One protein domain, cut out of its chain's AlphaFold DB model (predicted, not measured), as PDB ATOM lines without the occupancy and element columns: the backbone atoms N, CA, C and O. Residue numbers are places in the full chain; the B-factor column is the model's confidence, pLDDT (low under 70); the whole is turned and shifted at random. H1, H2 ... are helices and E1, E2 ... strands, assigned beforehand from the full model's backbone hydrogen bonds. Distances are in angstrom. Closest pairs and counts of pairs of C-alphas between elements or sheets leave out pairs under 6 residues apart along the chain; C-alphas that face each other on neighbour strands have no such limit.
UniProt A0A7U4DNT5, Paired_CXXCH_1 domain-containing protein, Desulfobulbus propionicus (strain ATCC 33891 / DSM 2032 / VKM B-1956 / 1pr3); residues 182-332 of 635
ATOM      1  N   ALA A 182      20.510  13.761 -40.164       92.06
ATOM      2  CA  ALA A 182      21.520  14.805 -40.286       92.06
ATOM      3  C   ALA A 182      22.863  14.391 -39.643       92.06
ATOM      4  O   ALA A 182      23.015  14.340 -38.424       92.06
ATOM      5  N   GLY A 183      23.865  14.115 -40.487       84.75
ATOM      6  CA  GLY A 183      25.223  13.761 -40.075       84.75
ATOM      7  C   GLY A 183      25.418  12.311 -39.629       84.75
ATOM      8  O   GLY A 183      26.399  12.038 -38.937       84.75
ATOM      9  N   LYS A 184      24.510  11.393 -39.987       89.81
ATOM     10  CA  LYS A 184      24.610   9.974 -39.629       89.81
ATOM     11  C   LYS A 184      24.100   9.065 -40.749       89.81
ATOM     12  O   LYS A 184      22.958   9.191 -41.180       89.81
ATOM     13  N   ASP A 185      24.927   8.096 -41.134       95.19
ATOM     14  CA  ASP A 185      24.520   6.993 -42.008       95.19
ATOM     15  C   ASP A 185      23.802   5.896 -41.212       95.19
ATOM     16  O   ASP A 185      24.181   5.552 -40.083       95.19
ATOM     17  N   SER A 186      22.767   5.322 -41.823       96.94
ATOM     18  CA  SER A 186      22.148   4.075 -41.376       96.94
ATOM     19  C   SER A 186      23.017   2.855 -41.713       96.94
ATOM     20  O   SER A 186      24.044   2.948 -42.380       96.94
ATOM     21  N   LYS A 187      22.582   1.655 -41.313       97.38
ATOM     22  CA  LYS A 187      23.247   0.400 -41.722       97.38
ATOM     23  C   LYS A 187      22.929   0.002 -43.175       97.38
ATOM     24  O   LYS A 187      23.528  -0.948 -43.704       97.38
ATOM     25  N   LEU A 188      21.990   0.691 -43.823       97.69
ATOM     26  CA  LEU A 188      21.689   0.589 -45.253       97.69
ATOM     27  C   LEU A 188      22.360   1.683 -46.095       97.69
ATOM     28  O   LEU A 188      22.147   1.723 -47.308       97.69
ATOM     29  N   GLN A 189      23.189   2.524 -45.484       97.69
ATOM     30  CA  GLN A 189      23.862   3.638 -46.136       97.69
ATOM     31  C   GLN A 189      25.375   3.509 -46.001       97.69
ATOM     32  O   GLN A 189      25.889   3.061 -44.979       97.69
ATOM     33  N   ASP A 190      26.078   3.871 -47.069       96.12
ATOM     34  CA  ASP A 190      27.532   3.972 -47.085       96.12
ATOM     35  C   ASP A 190      27.955   5.164 -47.952       96.12
ATOM     36  O   ASP A 190      28.036   5.080 -49.183       96.12
ATOM     37  N   SER A 191      28.229   6.297 -47.314       95.19
ATOM     38  CA  SER A 191      28.628   7.523 -48.001       95.19
ATOM     39  C   SER A 191      30.098   7.559 -48.440       95.19
ATOM     40  O   SER A 191      30.556   8.602 -48.911       95.19
ATOM     41  N   SER A 192      30.862   6.463 -48.339       93.56
ATOM     42  CA  SER A 192      32.310   6.445 -48.634       93.56
ATOM     43  C   SER A 192      32.676   6.899 -50.053       93.56
ATOM     44  O   SER A 192      33.761   7.439 -50.275       93.56
ATOM     45  N   ARG A 193      31.768   6.740 -51.026       93.38
ATOM     46  CA  ARG A 193      31.951   7.223 -52.410       93.38
ATOM     47  C   ARG A 193      31.647   8.715 -52.598       93.38
ATOM     48  O   ARG A 193      31.894   9.252 -53.679       93.38
ATOM     49  N   PHE A 194      31.118   9.380 -51.575       94.06
ATOM     50  CA  PHE A 194      30.652  10.766 -51.601       94.06
ATOM     51  C   PHE A 194      31.162  11.528 -50.375       94.06
ATOM     52  O   PHE A 194      30.383  11.998 -49.556       94.06
ATOM     53  N   VAL A 195      32.483  11.675 -50.255       90.81
ATOM     54  CA  VAL A 195      33.130  12.336 -49.103       90.81
ATOM     55  C   VAL A 195      32.643  13.771 -48.850       90.81
ATOM     56  O   VAL A 195      32.602  14.211 -47.710       90.81
ATOM     57  N   GLU A 196      32.196  14.464 -49.900       92.12
ATOM     58  CA  GLU A 196      31.685  15.842 -49.840       92.12
ATOM     59  C   GLU A 196      30.195  15.929 -49.439       92.12
ATOM     60  O   GLU A 196      29.611  17.012 -49.431       92.12
ATOM     61  N   ILE A 197      29.526  14.800 -49.150       94.00
ATOM     62  CA  ILE A 197      28.066  14.754 -48.938       94.00
ATOM     63  C   ILE A 197      27.581  15.668 -47.805       94.00
ATOM     64  O   ILE A 197      26.454  16.154 -47.869       94.00
ATOM     65  N   ASP A 198      28.432  15.928 -46.813       94.44
ATOM     66  CA  ASP A 198      28.117  16.737 -45.634       94.44
ATOM     67  C   ASP A 198      28.770  18.127 -45.654       94.44
ATOM     68  O   ASP A 198      28.693  18.839 -44.658       94.44
ATOM     69  N   ASN A 199      29.365  18.577 -46.767       96.06
ATOM     70  CA  ASN A 199      30.005  19.902 -46.845       96.06
ATOM     71  C   ASN A 199      29.077  21.040 -46.420       96.06
ATOM     72  O   ASN A 199      29.435  21.874 -45.584       96.06
ATOM     73  N   GLY A 200      27.859  21.047 -46.958       96.06
ATOM     74  CA  GLY A 200      26.844  22.017 -46.578       96.06
ATOM     75  C   GLY A 200      26.445  21.888 -45.105       96.06
ATOM     76  O   GLY A 200      26.446  22.882 -44.380       96.06
ATOM     77  N   LEU A 201      26.160  20.665 -44.645       96.56
ATOM     78  CA  LEU A 201      25.775  20.395 -43.258       96.56
ATOM     79  C   LEU A 201      26.863  20.812 -42.256       96.56
ATOM     80  O   LEU A 201      26.543  21.354 -41.200       96.56
ATOM     81  N   ASN A 202      28.138  20.612 -42.587       96.19
ATOM     82  CA  ASN A 202      29.274  20.997 -41.752       96.19
ATOM     83  C   ASN A 202      29.353  22.518 -41.563       96.19
ATOM     84  O   ASN A 202      29.640  22.979 -40.460       96.19
ATOM     85  N   ILE A 203      29.015  23.302 -42.593       96.88
ATOM     86  CA  ILE A 203      28.885  24.763 -42.472       96.88
ATOM     87  C   ILE A 203      27.765  25.123 -41.485       96.88
ATOM     88  O   ILE A 203      27.939  26.021 -40.663       96.88
ATOM     89  N   LEU A 204      26.631  24.415 -41.526       97.44
ATOM     90  CA  LEU A 204      25.525  24.654 -40.590       97.44
ATOM     91  C   LEU A 204      25.906  24.285 -39.150       97.44
ATOM     92  O   LEU A 204      25.666  25.067 -38.231       97.44
ATOM     93  N   LYS A 205      26.553  23.130 -38.961       96.25
ATOM     94  CA  LYS A 205      27.057  22.662 -37.659       96.25
ATOM     95  C   LYS A 205      28.046  23.640 -37.025       96.25
ATOM     96  O   LYS A 205      28.056  23.780 -35.807       96.25
ATOM     97  N   ALA A 206      28.829  24.342 -37.841       96.38
ATOM     98  CA  ALA A 206      29.787  25.348 -37.390       96.38
ATOM     99  C   ALA A 206      29.150  26.672 -36.916       96.38
ATOM    100  O   ALA A 206      29.876  27.595 -36.553       96.38
ATOM    101  N   GLY A 207      27.817  26.793 -36.911       96.94
ATOM    102  CA  GLY A 207      27.130  27.972 -36.378       96.94
ATOM    103  C   GLY A 207      26.825  29.058 -37.413       96.94
ATOM    104  O   GLY A 207      26.714  30.236 -37.066       96.94
ATOM    105  N   ALA A 208      26.738  28.701 -38.699       97.81
ATOM    106  CA  ALA A 208      26.506  29.677 -39.760       97.81
ATOM    107  C   ALA A 208      25.181  30.440 -39.577       97.81
ATOM    108  O   ALA A 208      24.145  29.863 -39.242       97.81
ATOM    109  N   THR A 209      25.214  31.744 -39.859       98.50
ATOM    110  CA  THR A 209      24.022  32.595 -39.950       98.50
ATOM    111  C   THR A 209      23.785  32.996 -41.398       98.50
ATOM    112  O   THR A 209      24.728  33.328 -42.112       98.50
ATOM    113  N   PHE A 210      22.526  32.974 -41.822       98.56
ATOM    114  CA  PHE A 210      22.095  33.387 -43.152       98.56
ATOM    115  C   PHE A 210      21.058  34.498 -43.055       98.56
ATOM    116  O   PHE A 210      20.145  34.428 -42.236       98.56
ATOM    117  N   TYR A 211      21.179  35.496 -43.921       98.50
ATOM    118  CA  TYR A 211      20.256  36.617 -44.042       98.50
ATOM    119  C   TYR A 211      19.452  36.472 -45.329       98.50
ATOM    120  O   TYR A 211      20.030  36.258 -46.400       98.50
ATOM    121  N   PHE A 212      18.132  36.611 -45.221       98.50
ATOM    122  CA  PHE A 212      17.202  36.561 -46.347       98.50
ATOM    123  C   PHE A 212      16.702  37.969 -46.640       98.50
ATOM    124  O   PHE A 212      16.086  38.614 -45.787       98.50
ATOM    125  N   PHE A 213      17.003  38.461 -47.837       98.06
ATOM    126  CA  PHE A 213      16.809  39.862 -48.205       98.06
ATOM    127  C   PHE A 213      16.404  40.018 -49.673       98.06
ATOM    128  O   PHE A 213      16.437  39.050 -50.438       98.06
ATOM    129  N   ASP A 214      16.013  41.233 -50.066       97.19
ATOM    130  CA  ASP A 214      15.547  41.567 -51.422       97.19
ATOM    131  C   ASP A 214      14.463  40.591 -51.927       97.19
ATOM    132  O   ASP A 214      14.643  39.883 -52.935       97.19
ATOM    133  N   PHE A 215      13.355  40.526 -51.182       97.81
ATOM    134  CA  PHE A 215      12.201  39.698 -51.517       97.81
ATOM    135  C   PHE A 215      11.631  40.047 -52.893       97.81
ATOM    136  O   PHE A 215      11.445  41.215 -53.235       97.81
ATOM    137  N   ASP A 216      11.315  39.013 -53.665       97.56
ATOM    138  CA  ASP A 216      10.705  39.126 -54.983       97.56
ATOM    139  C   ASP A 216       9.609  38.065 -55.132       97.56
ATOM    140  O   ASP A 216       9.883  36.865 -55.241       97.56
ATOM    141  N   LYS A 217       8.355  38.526 -55.134       96.56
ATOM    142  CA  LYS A 217       7.167  37.667 -55.213       96.56
ATOM    143  C   LYS A 217       6.987  36.984 -56.571       96.56
ATOM    144  O   LYS A 217       6.264  35.995 -56.636       96.56
ATOM    145  N   GLU A 218       7.618  37.503 -57.626       96.38
ATOM    146  CA  GLU A 218       7.513  36.959 -58.987       96.38
ATOM    147  C   GLU A 218       8.439  35.745 -59.186       96.38
ATOM    148  O   GLU A 218       8.333  35.016 -60.177       96.38
ATOM    149  N   ARG A 219       9.360  35.497 -58.241       93.00
ATOM    150  CA  ARG A 219      10.209  34.300 -58.237       93.00
ATOM    151  C   ARG A 219       9.450  33.072 -57.727       93.00
ATOM    152  O   ARG A 219       8.433  33.166 -57.049       93.00
ATOM    153  N   GLY A 220       9.979  31.899 -58.084       92.38
ATOM    154  CA  GLY A 220       9.436  30.601 -57.689       92.38
ATOM    155  C   GLY A 220       9.699  30.286 -56.215       92.38
ATOM    156  O   GLY A 220       9.217  30.970 -55.324       92.38
ATOM    157  N   PHE A 221      10.450  29.218 -55.948       93.00
ATOM    158  CA  PHE A 221      10.794  28.822 -54.576       93.00
ATOM    159  C   PHE A 221      11.939  29.638 -53.957       93.00
ATOM    160  O   PHE A 221      12.201  29.514 -52.766       93.00
ATOM    161  N   ASP A 222      12.665  30.409 -54.765       95.25
ATOM    162  CA  ASP A 222      13.835  31.193 -54.373       95.25
ATOM    163  C   ASP A 222      13.494  32.690 -54.316       95.25
ATOM    164  O   ASP A 222      14.074  33.511 -55.033       95.25
ATOM    165  N   LYS A 223      12.496  33.052 -53.508       97.62
ATOM    166  CA  LYS A 223      11.967  34.421 -53.403       97.62
ATOM    167  C   LYS A 223      12.901  35.397 -52.713       97.62
ATOM    168  O   LYS A 223      12.758  36.596 -52.932       97.62
ATOM    169  N   TYR A 224      13.915  34.933 -51.998       97.94
ATOM    170  CA  TYR A 224      14.926  35.773 -51.356       97.94
ATOM    171  C   TYR A 224      16.311  35.624 -51.989       97.94
ATOM    172  O   TYR A 224      16.677  34.581 -52.539       97.94
ATOM    173  N   LYS A 225      17.124  36.676 -51.875       96.81
ATOM    174  CA  LYS A 225      18.582  36.533 -51.925       96.81
ATOM    175  C   LYS A 225      19.072  36.048 -50.563       96.81
ATOM    176  O   LYS A 225      18.473  36.363 -49.538       96.81
ATOM    177  N   VAL A 226      20.173  35.300 -50.572       97.06
ATOM    178  CA  VAL A 226      20.784  34.730 -49.368       97.06
ATOM    179  C   VAL A 226      22.243  35.155 -49.288       97.06
ATOM    180  O   VAL A 226      22.961  35.106 -50.290       97.06
ATOM    181  N   ALA A 227      22.668  35.571 -48.100       95.44
ATOM    182  CA  ALA A 227      24.057  35.881 -47.781       95.44
ATOM    183  C   ALA A 227      24.385  35.430 -46.355       95.44
ATOM    184  O   ALA A 227      23.495  35.322 -45.516       95.44
ATOM    185  N   ARG A 228      25.667  35.167 -46.083       95.12
ATOM    186  CA  ARG A 228      26.164  34.837 -44.734       95.12
ATOM    187  C   ARG A 228      26.509  36.067 -43.896       95.12
ATOM    188  O   ARG A 228      26.652  35.984 -42.683       95.12
ATOM    189  N   GLU A 229      26.616  37.210 -44.555       94.75
ATOM    190  CA  GLU A 229      26.817  38.512 -43.935       94.75
ATOM    191  C   GLU A 229      25.552  39.347 -44.114       94.75
ATOM    192  O   GLU A 229      24.797  39.144 -45.073       94.75
ATOM    193  N   MET A 230      25.323  40.281 -43.191       96.06
ATOM    194  CA  MET A 230      24.213  41.224 -43.290       96.06
ATOM    195  C   MET A 230      24.304  41.973 -44.634       96.06
ATOM    196  O   MET A 230      25.399  42.419 -44.998       96.06
ATOM    197  N   PRO A 231      23.203  42.122 -45.396       95.25
ATOM    198  CA  PRO A 231      23.225  42.909 -46.622       95.25
ATOM    199  C   PRO A 231      23.677  44.348 -46.352       95.25
ATOM    200  O   PRO A 231      23.449  44.903 -45.279       95.25
ATOM    201  N   LYS A 232      24.297  44.967 -47.369       94.31
ATOM    202  CA  LYS A 232      24.793  46.354 -47.296       94.31
ATOM    203  C   LYS A 232      23.713  47.350 -46.880       94.31
ATOM    204  O   LYS A 232      24.030  48.337 -46.228       94.31
ATOM    205  N   ASP A 233      22.476  47.091 -47.291       96.38
ATOM    206  CA  ASP A 233      21.291  47.765 -46.785       96.38
ATOM    207  C   ASP A 233      20.545  46.804 -45.842       96.38
ATOM    208  O   ASP A 233      19.844  45.907 -46.316       96.38
ATOM    209  N   PRO A 234      20.691  46.956 -44.513       94.94
ATOM    210  CA  PRO A 234      20.023  46.091 -43.545       94.94
ATOM    211  C   PRO A 234      18.495  46.157 -43.622       94.94
ATOM    212  O   PRO A 234      17.827  45.224 -43.185       94.94
ATOM    213  N   THR A 235      17.923  47.229 -44.186       95.19
ATOM    214  CA  THR A 235      16.463  47.405 -44.258       95.19
ATOM    215  C   THR A 235      15.796  46.458 -45.255       95.19
ATOM    216  O   THR A 235      14.591  46.215 -45.162       95.19
ATOM    217  N   THR A 236      16.568  45.873 -46.181       97.19
ATOM    218  CA  THR A 236      16.051  44.871 -47.123       97.19
ATOM    219  C   THR A 236      16.022  43.460 -46.536       97.19
ATOM    220  O   THR A 236      15.391  42.571 -47.118       97.19
ATOM    221  N   ALA A 237      16.666  43.241 -45.384       98.00
ATOM    222  CA  ALA A 237      16.667  41.963 -44.686       98.00
ATOM    223  C   ALA A 237      15.336  41.730 -43.961       98.00
ATOM    224  O   ALA A 237      14.820  42.598 -43.262       98.00
ATOM    225  N   SER A 238      14.770  40.538 -44.140       98.31
ATOM    226  CA  SER A 238      13.453  40.186 -43.593       98.31
ATOM    227  C   SER A 238      13.567  39.234 -42.411       98.31
ATOM    228  O   SER A 238      12.973  39.475 -41.362       98.31
ATOM    229  N   LEU A 239      14.412  38.212 -42.543       98.19
ATOM    230  CA  LEU A 239      14.748  37.304 -41.453       98.19
ATOM    231  C   LEU A 239      16.234  36.924 -41.467       98.19
ATOM    232  O   LEU A 239      16.889  36.952 -42.518       98.19
ATOM    233  N   SER A 240      16.742  36.522 -40.307       98.50
ATOM    234  CA  SER A 240      17.981  35.753 -40.184       98.50
ATOM    235  C   SER A 240      17.677  34.317 -39.764       98.50
ATOM    236  O   SER A 240      16.687  34.049 -39.086       98.50
ATOM    237  N   ALA A 241      18.542  33.395 -40.170       98.62
ATOM    238  CA  ALA A 241      18.533  31.991 -39.788       98.62
ATOM    239  C   ALA A 241      19.909  31.616 -39.241       98.62
ATOM    240  O   ALA A 241      20.868  31.506 -40.008       98.62
ATOM    241  N   THR A 242      20.010  31.418 -37.931       98.62
ATOM    242  CA  THR A 242      21.245  31.003 -37.258       98.62
ATOM    243  C   THR A 242      21.173  29.523 -36.929       98.62
ATOM    244  O   THR A 242      20.283  29.084 -36.201       98.62
ATOM    245  N   PHE A 243      22.112  28.752 -37.464       98.38
ATOM    246  CA  PHE A 243      22.228  27.329 -37.179       98.38
ATOM    247  C   PHE A 243      23.101  27.092 -35.948       98.38
ATOM    248  O   PHE A 243      23.949  27.907 -35.600       98.38
ATOM    249  N   SER A 244      22.875  25.974 -35.271       96.81
ATOM    250  CA  SER A 244      23.713  25.491 -34.171       96.81
ATOM    251  C   SER A 244      23.605  23.974 -34.081       96.81
ATOM    252  O   SER A 244      22.626  23.402 -34.561       96.81
ATOM    253  N   ALA A 245      24.599  23.328 -33.477       96.31
ATOM    254  CA  ALA A 245      24.571  21.902 -33.188       96.31
ATOM    255  C   ALA A 245      24.755  21.657 -31.687       96.31
ATOM    256  O   ALA A 245      25.490  22.400 -31.035       96.31
ATOM    257  N   ASP A 246      24.081  20.640 -31.150       92.50
ATOM    258  CA  ASP A 246      24.344  20.151 -29.794       92.50
ATOM    259  C   ASP A 246      25.595  19.247 -29.748       92.50
ATOM    260  O   ASP A 246      26.174  18.899 -30.780       92.50
ATOM    261  N   ASP A 247      25.998  18.823 -28.546       88.69
ATOM    262  CA  ASP A 247      27.159  17.939 -28.338       88.69
ATOM    263  C   ASP A 247      27.006  16.559 -29.004       88.69
ATOM    264  O   ASP A 247      27.982  15.827 -29.179       88.69
ATOM    265  N   LYS A 248      25.777  16.181 -29.378       86.12
ATOM    266  CA  LYS A 248      25.455  14.941 -30.097       86.12
ATOM    267  C   LYS A 248      25.414  15.154 -31.615       86.12
ATOM    268  O   LYS A 248      25.230  14.195 -32.361       86.12
ATOM    269  N   GLY A 249      25.626  16.386 -32.078       86.50
ATOM    270  CA  GLY A 249      25.625  16.770 -33.480       86.50
ATOM    271  C   GLY A 249      24.237  16.994 -34.079       86.50
ATOM    272  O   GLY A 249      24.165  17.150 -35.301       86.50
ATOM    273  N   HIS A 250      23.169  17.031 -33.275       92.44
ATOM    274  CA  HIS A 250      21.836  17.394 -33.753       92.44
ATOM    275  C   HIS A 250      21.809  18.877 -34.090       92.44
ATOM    276  O   HIS A 250      22.170  19.722 -33.270       92.44
ATOM    277  N   VAL A 251      21.378  19.189 -35.308       96.31
ATOM    278  CA  VAL A 251      21.379  20.555 -35.820       96.31
ATOM    279  C   VAL A 251      20.014  21.183 -35.591       96.31
ATOM    280  O   VAL A 251      18.983  20.564 -35.841       96.31
ATOM    281  N   LYS A 252      20.002  22.439 -35.154       97.50
ATOM    282  CA  LYS A 252      18.800  23.268 -35.074       97.50
ATOM    283  C   LYS A 252      19.021  24.611 -35.749       97.50
ATOM    284  O   LYS A 252      20.150  25.091 -35.861       97.50
ATOM    285  N   ILE A 253      17.926  25.224 -36.161       98.44
ATOM    286  CA  ILE A 253      17.872  26.567 -36.727       98.44
ATOM    287  C   ILE A 253      17.070  27.468 -35.795       98.44
ATOM    288  O   ILE A 253      15.992  27.093 -35.342       98.44
ATOM    289  N   LYS A 254      17.581  28.672 -35.548       98.50
ATOM    290  CA  LYS A 254      16.860  29.776 -34.921       98.50
ATOM    291  C   LYS A 254      16.593  30.853 -35.961       98.50
ATOM    292  O   LYS A 254      17.533  31.442 -36.492       98.50
ATOM    293  N   MET A 255      15.322  31.110 -36.243       98.56
ATOM    294  CA  MET A 255      14.885  32.168 -37.149       98.56
ATOM    295  C   MET A 255      14.484  33.411 -36.359       98.56
ATOM    296  O   MET A 255      13.727  33.309 -35.392       98.56
ATOM    297  N   GLN A 256      14.976  34.579 -36.767       98.25
ATOM    298  CA  GLN A 256      14.653  35.865 -36.142       98.25
ATOM    299  C   GLN A 256      14.079  36.832 -37.171       98.25
ATOM    300  O   GLN A 256      14.586  36.940 -38.288       98.25
ATOM    301  N   ASN A 257      13.039  37.558 -36.772       98.38
ATOM    302  CA  ASN A 257      12.467  38.641 -37.554       98.38
ATOM    303  C   ASN A 257      13.379  39.872 -37.467       98.38
ATOM    304  O   ASN A 257      13.640  40.378 -36.377       98.38
ATOM    305  N   LEU A 258      13.861  40.356 -38.612       97.81
ATOM    306  CA  LEU A 258      14.719  41.546 -38.672       97.81
ATOM    307  C   LEU A 258      13.925  42.837 -38.906       97.81
ATOM    308  O   LEU A 258      14.468  43.927 -38.746       97.81
ATOM    309  N   LYS A 259      12.639  42.725 -39.260       96.06
ATOM    310  CA  LYS A 259      11.725  43.857 -39.476       96.06
ATOM    311  C   LYS A 259      10.956  44.252 -38.218       96.06
ATOM    312  O   LYS A 259      10.538  45.401 -38.110       96.06
ATOM    313  N   ASP A 260      10.764  43.323 -37.287       95.56
ATOM    314  CA  ASP A 260      10.069  43.554 -36.022       95.56
ATOM    315  C   ASP A 260      10.699  42.733 -34.881       95.56
ATOM    316  O   ASP A 260      10.381  41.553 -34.725       95.56
ATOM    317  N   PRO A 261      11.554  43.351 -34.044       90.19
ATOM    318  CA  PRO A 261      12.197  42.675 -32.915       90.19
ATOM    319  C   PRO A 261      11.236  42.163 -31.832       90.19
ATOM    320  O   PRO A 261      11.658  41.390 -30.975       90.19
ATOM    321  N   SER A 262       9.971  42.607 -31.826       95.56
ATOM    322  CA  SER A 262       8.961  42.117 -30.878       95.56
ATOM    323  C   SER A 262       8.389  40.752 -31.265       95.56
ATOM    324  O   SER A 262       7.760  40.098 -30.435       95.56
ATOM    325  N   ASP A 263       8.594  40.319 -32.512       97.56
ATOM    326  CA  ASP A 263       8.180  39.007 -32.997       97.56
ATOM    327  C   ASP A 263       9.126  37.915 -32.460       97.56
ATOM    328  O   ASP A 263      10.316  37.922 -32.801       97.56
ATOM    329  N   PRO A 264       8.649  36.993 -31.601       97.06
ATOM    330  CA  PRO A 264       9.513  36.013 -30.960       97.06
ATOM    331  C   PRO A 264      10.243  35.126 -31.981       97.06
ATOM    332  O   PRO A 264       9.626  34.661 -32.942       97.06
ATOM    333  N   PRO A 265      11.539  34.824 -31.767       97.88
ATOM    334  CA  PRO A 265      12.257  33.876 -32.606       97.88
ATOM    335  C   PRO A 265      11.590  32.500 -32.619       97.88
ATOM    336  O   PRO A 265      11.075  32.044 -31.596       97.88
ATOM    337  N   ARG A 266      11.682  31.805 -33.753       97.94
ATOM    338  CA  ARG A 266      11.234  30.414 -33.893       97.94
ATOM    339  C   ARG A 266      12.435  29.481 -33.980       97.94
ATOM    340  O   ARG A 266      13.427  29.825 -34.623       97.94
ATOM    341  N   GLU A 267      12.356  28.318 -33.341       97.69
ATOM    342  CA  GLU A 267      13.405  27.294 -33.386       97.69
ATOM    343  C   GLU A 267      12.854  25.980 -33.942       97.69
ATOM    344  O   GLU A 267      11.795  25.525 -33.515       97.69
ATOM    345  N   TYR A 268      13.594  25.366 -34.867       98.00
ATOM    346  CA  TYR A 268      13.237  24.081 -35.471       98.00
ATOM    347  C   TYR A 268      14.455  23.152 -35.514       98.00
ATOM    348  O   TYR A 268      15.568  23.623 -35.782       98.00
ATOM    349  N   PRO A 269      14.291  21.842 -35.288       97.50
ATOM    350  CA  PRO A 269      15.351  20.880 -35.549       97.50
ATOM    351  C   PRO A 269      15.492  20.644 -37.061       97.50
ATOM    352  O   PRO A 269      14.516  20.678 -37.814       97.50
ATOM    353  N   VAL A 270      16.725  20.399 -37.500       97.69
ATOM    354  CA  VAL A 270      17.051  19.878 -38.831       97.69
ATOM    355  C   VAL A 270      17.150  18.361 -38.700       97.69
ATOM    356  O   VAL A 270      18.183  17.837 -38.286       97.69
ATOM    357  N   GLU A 271      16.066  17.671 -39.030       95.88
ATOM    358  CA  GLU A 271      15.933  16.229 -38.796       95.88
ATOM    359  C   GLU A 271      16.725  15.425 -39.837       95.88
ATOM    360  O   GLU A 271      17.558  14.572 -39.519       95.88
ATOM    361  N   LEU A 272      16.495  15.748 -41.111       97.00
ATOM    362  CA  LEU A 272      17.032  15.015 -42.251       97.00
ATOM    363  C   LEU A 272      17.732  15.959 -43.236       97.00
ATOM    364  O   LEU A 272      17.379  17.134 -43.378       97.00
ATOM    365  N   THR A 273      18.691  15.430 -43.988       97.25
ATOM    366  CA  THR A 273      19.202  16.071 -45.205       97.25
ATOM    367  C   THR A 273      18.539  15.469 -46.438       97.25
ATOM    368  O   THR A 273      18.211  14.286 -46.461       97.25
ATOM    369  N   TYR A 274      18.327  16.296 -47.464       96.56
ATOM    370  CA  TYR A 274      17.736  15.901 -48.740       96.56
ATOM    371  C   TYR A 274      18.636  16.284 -49.921       96.56
ATOM    372  O   TYR A 274      18.799  17.459 -50.266       96.56
ATOM    373  N   GLY A 275      19.178  15.273 -50.591       93.69
ATOM    374  CA  GLY A 275      20.233  15.384 -51.588       93.69
ATOM    375  C   GLY A 275      21.602  15.191 -50.940       93.69
ATOM    376  O   GLY A 275      21.757  14.417 -50.005       93.69
ATOM    377  N   GLY A 276      22.601  15.916 -51.429       88.56
ATOM    378  CA  GLY A 276      24.000  15.667 -51.097       88.56
ATOM    379  C   GLY A 276      24.624  14.636 -52.040       88.56
ATOM    380  O   GLY A 276      23.934  13.940 -52.786       88.56
ATOM    381  N   GLY A 277      25.956  14.630 -52.114       87.00
ATOM    382  CA  GLY A 277      26.733  13.752 -52.997       87.00
ATOM    383  C   GLY A 277      26.605  14.049 -54.503       87.00
ATOM    384  O   GLY A 277      27.460  13.630 -55.282       87.00
ATOM    385  N   LEU A 278      25.588  14.810 -54.930       87.94
ATOM    386  CA  LEU A 278      25.401  15.265 -56.307       87.94
ATOM    387  C   LEU A 278      24.792  16.671 -56.380       87.94
ATOM    388  O   LEU A 278      23.578  16.861 -56.305       87.94
ATOM    389  N   TYR A 279      25.668  17.652 -56.599       93.38
ATOM    390  CA  TYR A 279      25.408  19.059 -56.948       93.38
ATOM    391  C   TYR A 279      24.691  19.939 -55.918       93.38
ATOM    392  O   TYR A 279      25.005  21.130 -55.857       93.38
ATOM    393  N   LYS A 280      23.750  19.411 -55.126       95.50
ATOM    394  CA  LYS A 280      23.024  20.185 -54.109       95.50
ATOM    395  C   LYS A 280      22.536  19.358 -52.924       95.50
ATOM    396  O   LYS A 280      22.281  18.164 -53.069       95.50
ATOM    397  N   GLN A 281      22.295  20.031 -51.803       97.06
ATOM    398  CA  GLN A 281      21.663  19.491 -50.598       97.06
ATOM    399  C   GLN A 281      20.671  20.512 -50.025       97.06
ATOM    400  O   GLN A 281      20.877  21.720 -50.139       97.06
ATOM    401  N   ARG A 282      19.577  20.025 -49.443       97.69
ATOM    402  CA  ARG A 282      18.565  20.795 -48.707       97.69
ATOM    403  C   ARG A 282      18.409  20.216 -47.308       97.69
ATOM    404  O   ARG A 282      18.753  19.054 -47.088       97.69
ATOM    405  N   TYR A 283      17.860  21.003 -46.394       98.19
ATOM    406  CA  TYR A 283      17.735  20.633 -44.987       98.19
ATOM    407  C   TYR A 283      16.258  20.555 -44.617       98.19
ATOM    408  O   TYR A 283      15.508  21.492 -44.880       98.19
ATOM    409  N   LEU A 284      15.824  19.415 -44.085       98.19
ATOM    410  CA  LEU A 284      14.426  19.169 -43.747       98.19
ATOM    411  C   LEU A 284      14.189  19.555 -42.286       98.19
ATOM    412  O   LEU A 284      14.727  18.927 -41.375       98.19
ATOM    413  N   LEU A 285      13.404  20.612 -42.085       98.25
ATOM    414  CA  LEU A 285      13.019  21.109 -40.768       98.25
ATOM    415  C   LEU A 285      11.783  20.366 -40.273       98.25
ATOM    416  O   LEU A 285      10.813  20.254 -41.023       98.25
ATOM    417  N   HIS A 286      11.793  19.910 -39.023       96.56
ATOM    418  CA  HIS A 286      10.601  19.334 -38.398       96.56
ATOM    419  C   HIS A 286       9.711  20.457 -37.858       96.56
ATOM    420  O   HIS A 286      10.130  21.218 -36.982       96.56
ATOM    421  N   VAL A 287       8.479  20.553 -38.358       96.19
ATOM    422  CA  VAL A 287       7.471  21.499 -37.861       96.19
ATOM    423  C   VAL A 287       6.133  20.784 -37.717       96.19
ATOM    424  O   VAL A 287       5.615  20.229 -38.686       96.19
ATOM    425  N   GLY A 288       5.555  20.798 -36.514       92.75
ATOM    426  CA  GLY A 288       4.350  20.013 -36.232       92.75
ATOM    427  C   GLY A 288       4.646  18.520 -36.357       92.75
ATOM    428  O   GLY A 288       5.527  18.036 -35.656       92.75
ATOM    429  N   LYS A 289       3.928  17.811 -37.236       91.25
ATOM    430  CA  LYS A 289       4.161  16.389 -37.559       91.25
ATOM    431  C   LYS A 289       4.778  16.157 -38.943       91.25
ATOM    432  O   LYS A 289       4.668  15.058 -39.480       91.25
ATOM    433  N   SER A 290       5.345  17.190 -39.562       95.06
ATOM    434  CA  SER A 290       5.803  17.127 -40.953       95.06
ATOM    435  C   SER A 290       7.179  17.749 -41.147       95.06
ATOM    436  O   SER A 290       7.636  18.593 -40.369       95.06
ATOM    437  N   LEU A 291       7.822  17.354 -42.239       97.06
ATOM    438  CA  LEU A 291       9.124  17.852 -42.655       97.06
ATOM    439  C   LEU A 291       8.991  18.909 -43.752       97.06
ATOM    440  O   LEU A 291       8.201  18.769 -44.684       97.06
ATOM    441  N   TYR A 292       9.816  19.953 -43.695       98.19
ATOM    442  CA  TYR A 292       9.806  21.034 -44.682       98.19
ATOM    443  C   TYR A 292      11.214  21.336 -45.192       98.19
ATOM    444  O   TYR A 292      12.097  21.652 -44.393       98.19
ATOM    445  N   PRO A 293      11.458  21.271 -46.513       97.38
ATOM    446  CA  PRO A 293      12.744  21.655 -47.070       97.38
ATOM    447  C   PRO A 293      12.979  23.158 -46.934       97.38
ATOM    448  O   PRO A 293      12.186  23.967 -47.410       97.38
ATOM    449  N   PHE A 294      14.120  23.505 -46.355       98.19
ATOM    450  CA  PHE A 294      14.595  24.868 -46.183       98.19
ATOM    451  C   PHE A 294      16.067  24.958 -46.571       98.19
ATOM    452  O   PHE A 294      16.837  24.048 -46.261       98.19
ATOM    453  N   LEU A 295      16.442  26.079 -47.197       98.06
ATOM    454  CA  LEU A 295      17.802  26.432 -47.623       98.06
ATOM    455  C   LEU A 295      18.460  25.393 -48.553       98.06
ATOM    456  O   LEU A 295      18.572  24.208 -48.255       98.06
ATOM    457  N   GLN A 296      18.972  25.840 -49.698       97.94
ATOM    458  CA  GLN A 296      19.716  24.961 -50.599       97.94
ATOM    459  C   GLN A 296      21.201  25.313 -50.591       97.94
ATOM    460  O   GLN A 296      21.581  26.447 -50.885       97.94
ATOM    461  N   TYR A 297      22.026  24.306 -50.328       98.00
ATOM    462  CA  TYR A 297      23.465  24.318 -50.549       98.00
ATOM    463  C   TYR A 297      23.790  23.755 -51.939       98.00
ATOM    464  O   TYR A 297      23.200  22.758 -52.358       98.00
ATOM    465  N   ASN A 298      24.725  24.383 -52.651       97.12
ATOM    466  CA  ASN A 298      25.232  23.960 -53.953       97.12
ATOM    467  C   ASN A 298      26.738  23.701 -53.871       97.12
ATOM    468  O   ASN A 298      27.510  24.626 -53.628       97.12
ATOM    469  N   GLU A 299      27.154  22.477 -54.191       94.44
ATOM    470  CA  GLU A 299      28.546  22.027 -54.042       94.44
ATOM    471  C   GLU A 299      29.538  22.838 -54.890       94.44
ATOM    472  O   GLU A 299      30.650  23.137 -54.472       94.44
ATOM    473  N   HIS A 300      29.121  23.235 -56.092       94.19
ATOM    474  CA  HIS A 300      29.951  24.002 -57.028       94.19
ATOM    475  C   HIS A 300      29.558  25.484 -57.102       94.19
ATOM    476  O   HIS A 300      29.934  26.188 -58.041       94.19
ATOM    477  N   GLY A 301      28.755  25.958 -56.147       95.38
ATOM    478  CA  GLY A 301      28.308  27.345 -56.130       95.38
ATOM    479  C   GLY A 301      29.419  28.311 -55.729       95.38
ATOM    480  O   GLY A 301      30.251  27.992 -54.882       95.38
ATOM    481  N   LYS A 302      29.413  29.514 -56.314       93.88
ATOM    482  CA  LYS A 302      30.341  30.593 -55.946       93.88
ATOM    483  C   LYS A 302      29.594  31.884 -55.656       93.88
ATOM    484  O   LYS A 302      28.811  32.358 -56.478       93.88
ATOM    485  N   ASP A 303      29.872  32.482 -54.502       91.88
ATOM    486  CA  ASP A 303      29.178  33.692 -54.052       91.88
ATOM    487  C   ASP A 303      29.532  34.925 -54.904       91.88
ATOM    488  O   ASP A 303      28.711  35.836 -55.031       91.88
ATOM    489  N   GLU A 304      30.684  34.912 -55.580       91.00
ATOM    490  CA  GLU A 304      31.115  35.927 -56.555       91.00
ATOM    491  C   GLU A 304      30.250  35.973 -57.827       91.00
ATOM    492  O   GLU A 304      30.267  36.961 -58.564       91.00
ATOM    493  N   TYR A 305      29.474  34.920 -58.112       89.38
ATOM    494  CA  TYR A 305      28.578  34.922 -59.258       89.38
ATOM    495  C   TYR A 305      27.398  35.869 -59.011       89.38
ATOM    496  O   TYR A 305      26.682  35.777 -58.008       89.38
ATOM    497  N   GLY A 306      27.165  36.773 -59.970       83.56
ATOM    498  CA  GLY A 306      25.994  37.657 -59.972       83.56
ATOM    499  C   GLY A 306      24.678  36.887 -60.131       83.56
ATOM    500  O   GLY A 306      23.635  37.322 -59.647       83.56
ATOM    501  N   ASN A 307      24.728  35.701 -60.746       89.06
ATOM    502  CA  ASN A 307      23.574  34.825 -60.877       89.06
ATOM    503  C   ASN A 307      23.289  34.093 -59.554       89.06
ATOM    504  O   ASN A 307      24.009  33.175 -59.160       89.06
ATOM    505  N   ARG A 308      22.190  34.472 -58.891       90.88
ATOM    506  CA  ARG A 308      21.764  33.911 -57.598       90.88
ATOM    507  C   ARG A 308      21.598  32.386 -57.601       90.88
ATOM    508  O   ARG A 308      21.818  31.759 -56.572       90.88
ATOM    509  N   THR A 309      21.223  31.772 -58.731       91.31
ATOM    510  CA  THR A 309      20.980  30.318 -58.787       91.31
ATOM    511  C   THR A 309      22.277  29.514 -58.747       91.31
ATOM    512  O   THR A 309      22.230  28.295 -58.585       91.31
ATOM    513  N   ARG A 310      23.425  30.196 -58.875       94.00
ATOM    514  CA  ARG A 310      24.775  29.625 -58.924       94.00
ATOM    515  C   ARG A 310      25.631  29.973 -57.708       94.00
ATOM    516  O   ARG A 310      26.827  29.694 -57.708       94.00
ATOM    517  N   LYS A 311      25.038  30.582 -56.681       95.44
ATOM    518  CA  LYS A 311      25.705  30.853 -55.401       95.44
ATOM    519  C   LYS A 311      25.830  29.584 -54.563       95.44
ATOM    520  O   LYS A 311      25.125  28.605 -54.826       95.44
ATOM    521  N   GLN A 312      26.726  29.592 -53.575       95.94
ATOM    522  CA  GLN A 312      26.949  28.427 -52.711       95.94
ATOM    523  C   GLN A 312      25.702  28.112 -51.885       95.94
ATOM    524  O   GLN A 312      25.300  26.957 -51.786       95.94
ATOM    525  N   PHE A 313      25.041  29.148 -51.378       97.00
ATOM    526  CA  PHE A 313      23.730  29.040 -50.756       97.00
ATOM    527  C   PHE A 313      22.711  29.860 -51.531       97.00
ATOM    528  O   PHE A 313      22.999  30.952 -52.026       97.00
ATOM    529  N   ARG A 314      21.500  29.322 -51.639       96.06
ATOM    530  CA  ARG A 314      20.361  30.008 -52.246       96.06
ATOM    531  C   ARG A 314      19.100  29.724 -51.461       96.06
ATOM    532  O   ARG A 314      18.986  28.696 -50.791       96.06
ATOM    533  N   ASP A 315      18.149  30.632 -51.612       97.88
ATOM    534  CA  ASP A 315      16.847  30.472 -51.003       97.88
ATOM    535  C   ASP A 315      16.157  29.203 -51.515       97.88
ATOM    536  O   ASP A 315      16.252  28.824 -52.693       97.88
ATOM    537  N   TYR A 316      15.495  28.554 -50.571       97.25
ATOM    538  CA  TYR A 316      14.598  27.445 -50.788       97.25
ATOM    539  C   TYR A 316      13.482  27.582 -49.756       97.25
ATOM    540  O   TYR A 316      13.614  27.110 -48.628       97.25
ATOM    541  N   HIS A 317      12.417  28.268 -50.161       97.12
ATOM    542  CA  HIS A 317      11.176  28.425 -49.414       97.12
ATOM    543  C   HIS A 317      11.253  29.173 -48.079       97.12
ATOM    544  O   HIS A 317      10.449  28.917 -47.182       97.12
ATOM    545  N   ALA A 318      12.145  30.158 -47.933       97.94
ATOM    546  CA  ALA A 318      12.081  31.045 -46.768       97.94
ATOM    547  C   ALA A 318      10.752  31.823 -46.678       97.94
ATOM    548  O   ALA A 318      10.335  32.205 -45.586       97.94
ATOM    549  N   ASP A 319      10.033  31.973 -47.796       97.56
ATOM    550  CA  ASP A 319       8.689  32.561 -47.845       97.56
ATOM    551  C   ASP A 319       7.616  31.737 -47.120       97.56
ATOM    552  O   ASP A 319       6.532  32.244 -46.845       97.56
ATOM    553  N   TRP A 320       7.895  30.476 -46.787       97.62
ATOM    554  CA  TRP A 320       7.012  29.679 -45.935       97.62
ATOM    555  C   TRP A 320       7.206  29.961 -44.448       97.62
ATOM    556  O   TRP A 320       6.351  29.585 -43.659       97.62
ATOM    557  N   PHE A 321       8.306  30.610 -44.067       98.00
ATOM    558  CA  PHE A 321       8.664  30.867 -42.671       98.00
ATOM    559  C   PHE A 321       8.560  32.347 -42.291       98.00
ATOM    560  O   PHE A 321       8.615  32.694 -41.111       98.00
ATOM    561  N   PHE A 322       8.374  33.229 -43.274       98.12
ATOM    562  CA  PHE A 322       8.169  34.656 -43.069       98.12
ATOM    563  C   PHE A 322       7.122  35.200 -44.037       98.12
ATOM    564  O   PHE A 322       7.238  35.048 -45.252       98.12
ATOM    565  N   ASN A 323       6.107  35.865 -43.493       97.25
ATOM    566  CA  ASN A 323       5.068  36.512 -44.277       97.25
ATOM    567  C   ASN A 323       5.409  37.997 -44.465       97.25
ATOM    568  O   ASN A 323       5.427  38.770 -43.507       97.25
ATOM    569  N   GLU A 324       5.657  38.398 -45.711       96.56
ATOM    570  CA  GLU A 324       6.014  39.778 -46.075       96.56
ATOM    571  C   GLU A 324       4.883  40.794 -45.895       96.56
ATOM    572  O   GLU A 324       5.151  41.972 -45.654       96.56
ATOM    573  N   GLU A 325       3.626  40.364 -45.982       95.69
ATOM    574  CA  GLU A 325       2.464  41.241 -45.814       95.69
ATOM    575  C   GLU A 325       2.263  41.589 -44.339       95.69
ATOM    576  O   GLU A 325       2.098  42.757 -43.983       95.69
ATOM    577  N   THR A 326       2.334  40.582 -43.466       96.50
ATOM    578  CA  THR A 326       2.168  40.771 -42.017       96.50
ATOM    579  C   THR A 326       3.468  41.160 -41.321       96.50
ATOM    580  O   THR A 326       3.423  41.614 -40.180       96.50
ATOM    581  N   LYS A 327       4.616  40.986 -41.988       96.69
ATOM    582  CA  LYS A 327       5.974  41.171 -41.448       96.69
ATOM    583  C   LYS A 327       6.229  40.321 -40.202       96.69
ATOM    584  O   LYS A 327       6.808  40.804 -39.229       96.69
ATOM    585  N   LYS A 328       5.760  39.071 -40.214       97.88
ATOM    586  CA  LYS A 328       5.852  38.139 -39.079       97.88
ATOM    587  C   LYS A 328       6.398  36.782 -39.501       97.88
ATOM    588  O   LYS A 328       6.147  36.327 -40.618       97.88
ATOM    589  N   LEU A 329       7.092  36.123 -38.578       98.19
ATOM    590  CA  LEU A 329       7.461  34.719 -38.677       98.19
ATOM    591  C   LEU A 329       6.202  33.847 -38.623       98.19
ATOM    592  O   LEU A 329       5.316  34.040 -37.786       98.19
ATOM    593  N   THR A 330       6.154  32.844 -39.489       96.50
ATOM    594  CA  THR A 330       5.040  31.898 -39.604       96.50
ATOM    595  C   THR A 330       5.561  30.468 -39.679       96.50
ATOM    596  O   THR A 330       6.733  30.240 -39.973       96.50
ATOM    597  N   ASP A 331       4.679  29.513 -39.405       95.12
ATOM    598  CA  ASP A 331       4.920  28.114 -39.743       95.12
ATOM    599  C   ASP A 331       4.571  27.868 -41.221       95.12
ATOM    600  O   ASP A 331       3.693  28.553 -41.769       95.12
ATOM    601  N   PRO A 332       5.249  26.907 -41.874       96.75
ATOM    602  CA  PRO A 332       5.035  26.593 -43.275       96.75
ATOM    603  C   PRO A 332       3.635  26.016 -43.543       96.75
ATOM    604  O   PRO A 332       3.043  25.365 -42.678       96.75
TER     605      PRO A 332
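AT A GLANCE: This is residues 182 to 332 of the 635 residues of the protein "Paired_CXXCH_1 domain-containing protein" of Desulfobulbus propionicus (strain ATCC 33891 / DSM 2032 / VKM B-1956 / 1pr3) (UniProt A0A7U4DNT5). With little regular structure, the model is one antiparallel sheet, E2 E1 E3 E4 E5 E6 E7, curled like part of a barrel, with short helix H1 packed on it. Residues 185 to 190 stick out. The 151 printed residues, 58 in named elements in the order H1, then E1 to E7, are mostly strand and compact: radius of gyration of the C-alphas 15.2 A, spans 46 by 35 by 25 A.

HOW THE PARTS SIT: H1, residues 199 to 205, has every O i to N i+4 pair within hydrogen-bond range. E3, 237 to 245, E4, 251 to 257, E5, 266 to 275, E6, 280 to 287, and E7, 290 to 298, form a meander, each strand the antiparallel neighbour of the one before; N 242 and O 254 are 2.9 A apart, N 253 and O 268 2.9 A, N 274 and O 282 2.8 A, N 285 and O 292 2.8 A. H1 is on the sheet; its closest C-alphas to E7 are Gly 200 and Tyr 297, 5.7 A.

IN THESE COORDINATES: H1 begins at C-alpha 199 (30.005, 19.902, -46.845). E1 is residues 209 to 213, E2 225 to 227. E5 spans 24.9 A, E3 and E7 24.4 A; E7 ends at C-alpha 298 (25.232, 23.960, -53.953).

THE WHOLE: The printed part has no cut; the link E1 to E2 is long. No printed residue is under 70.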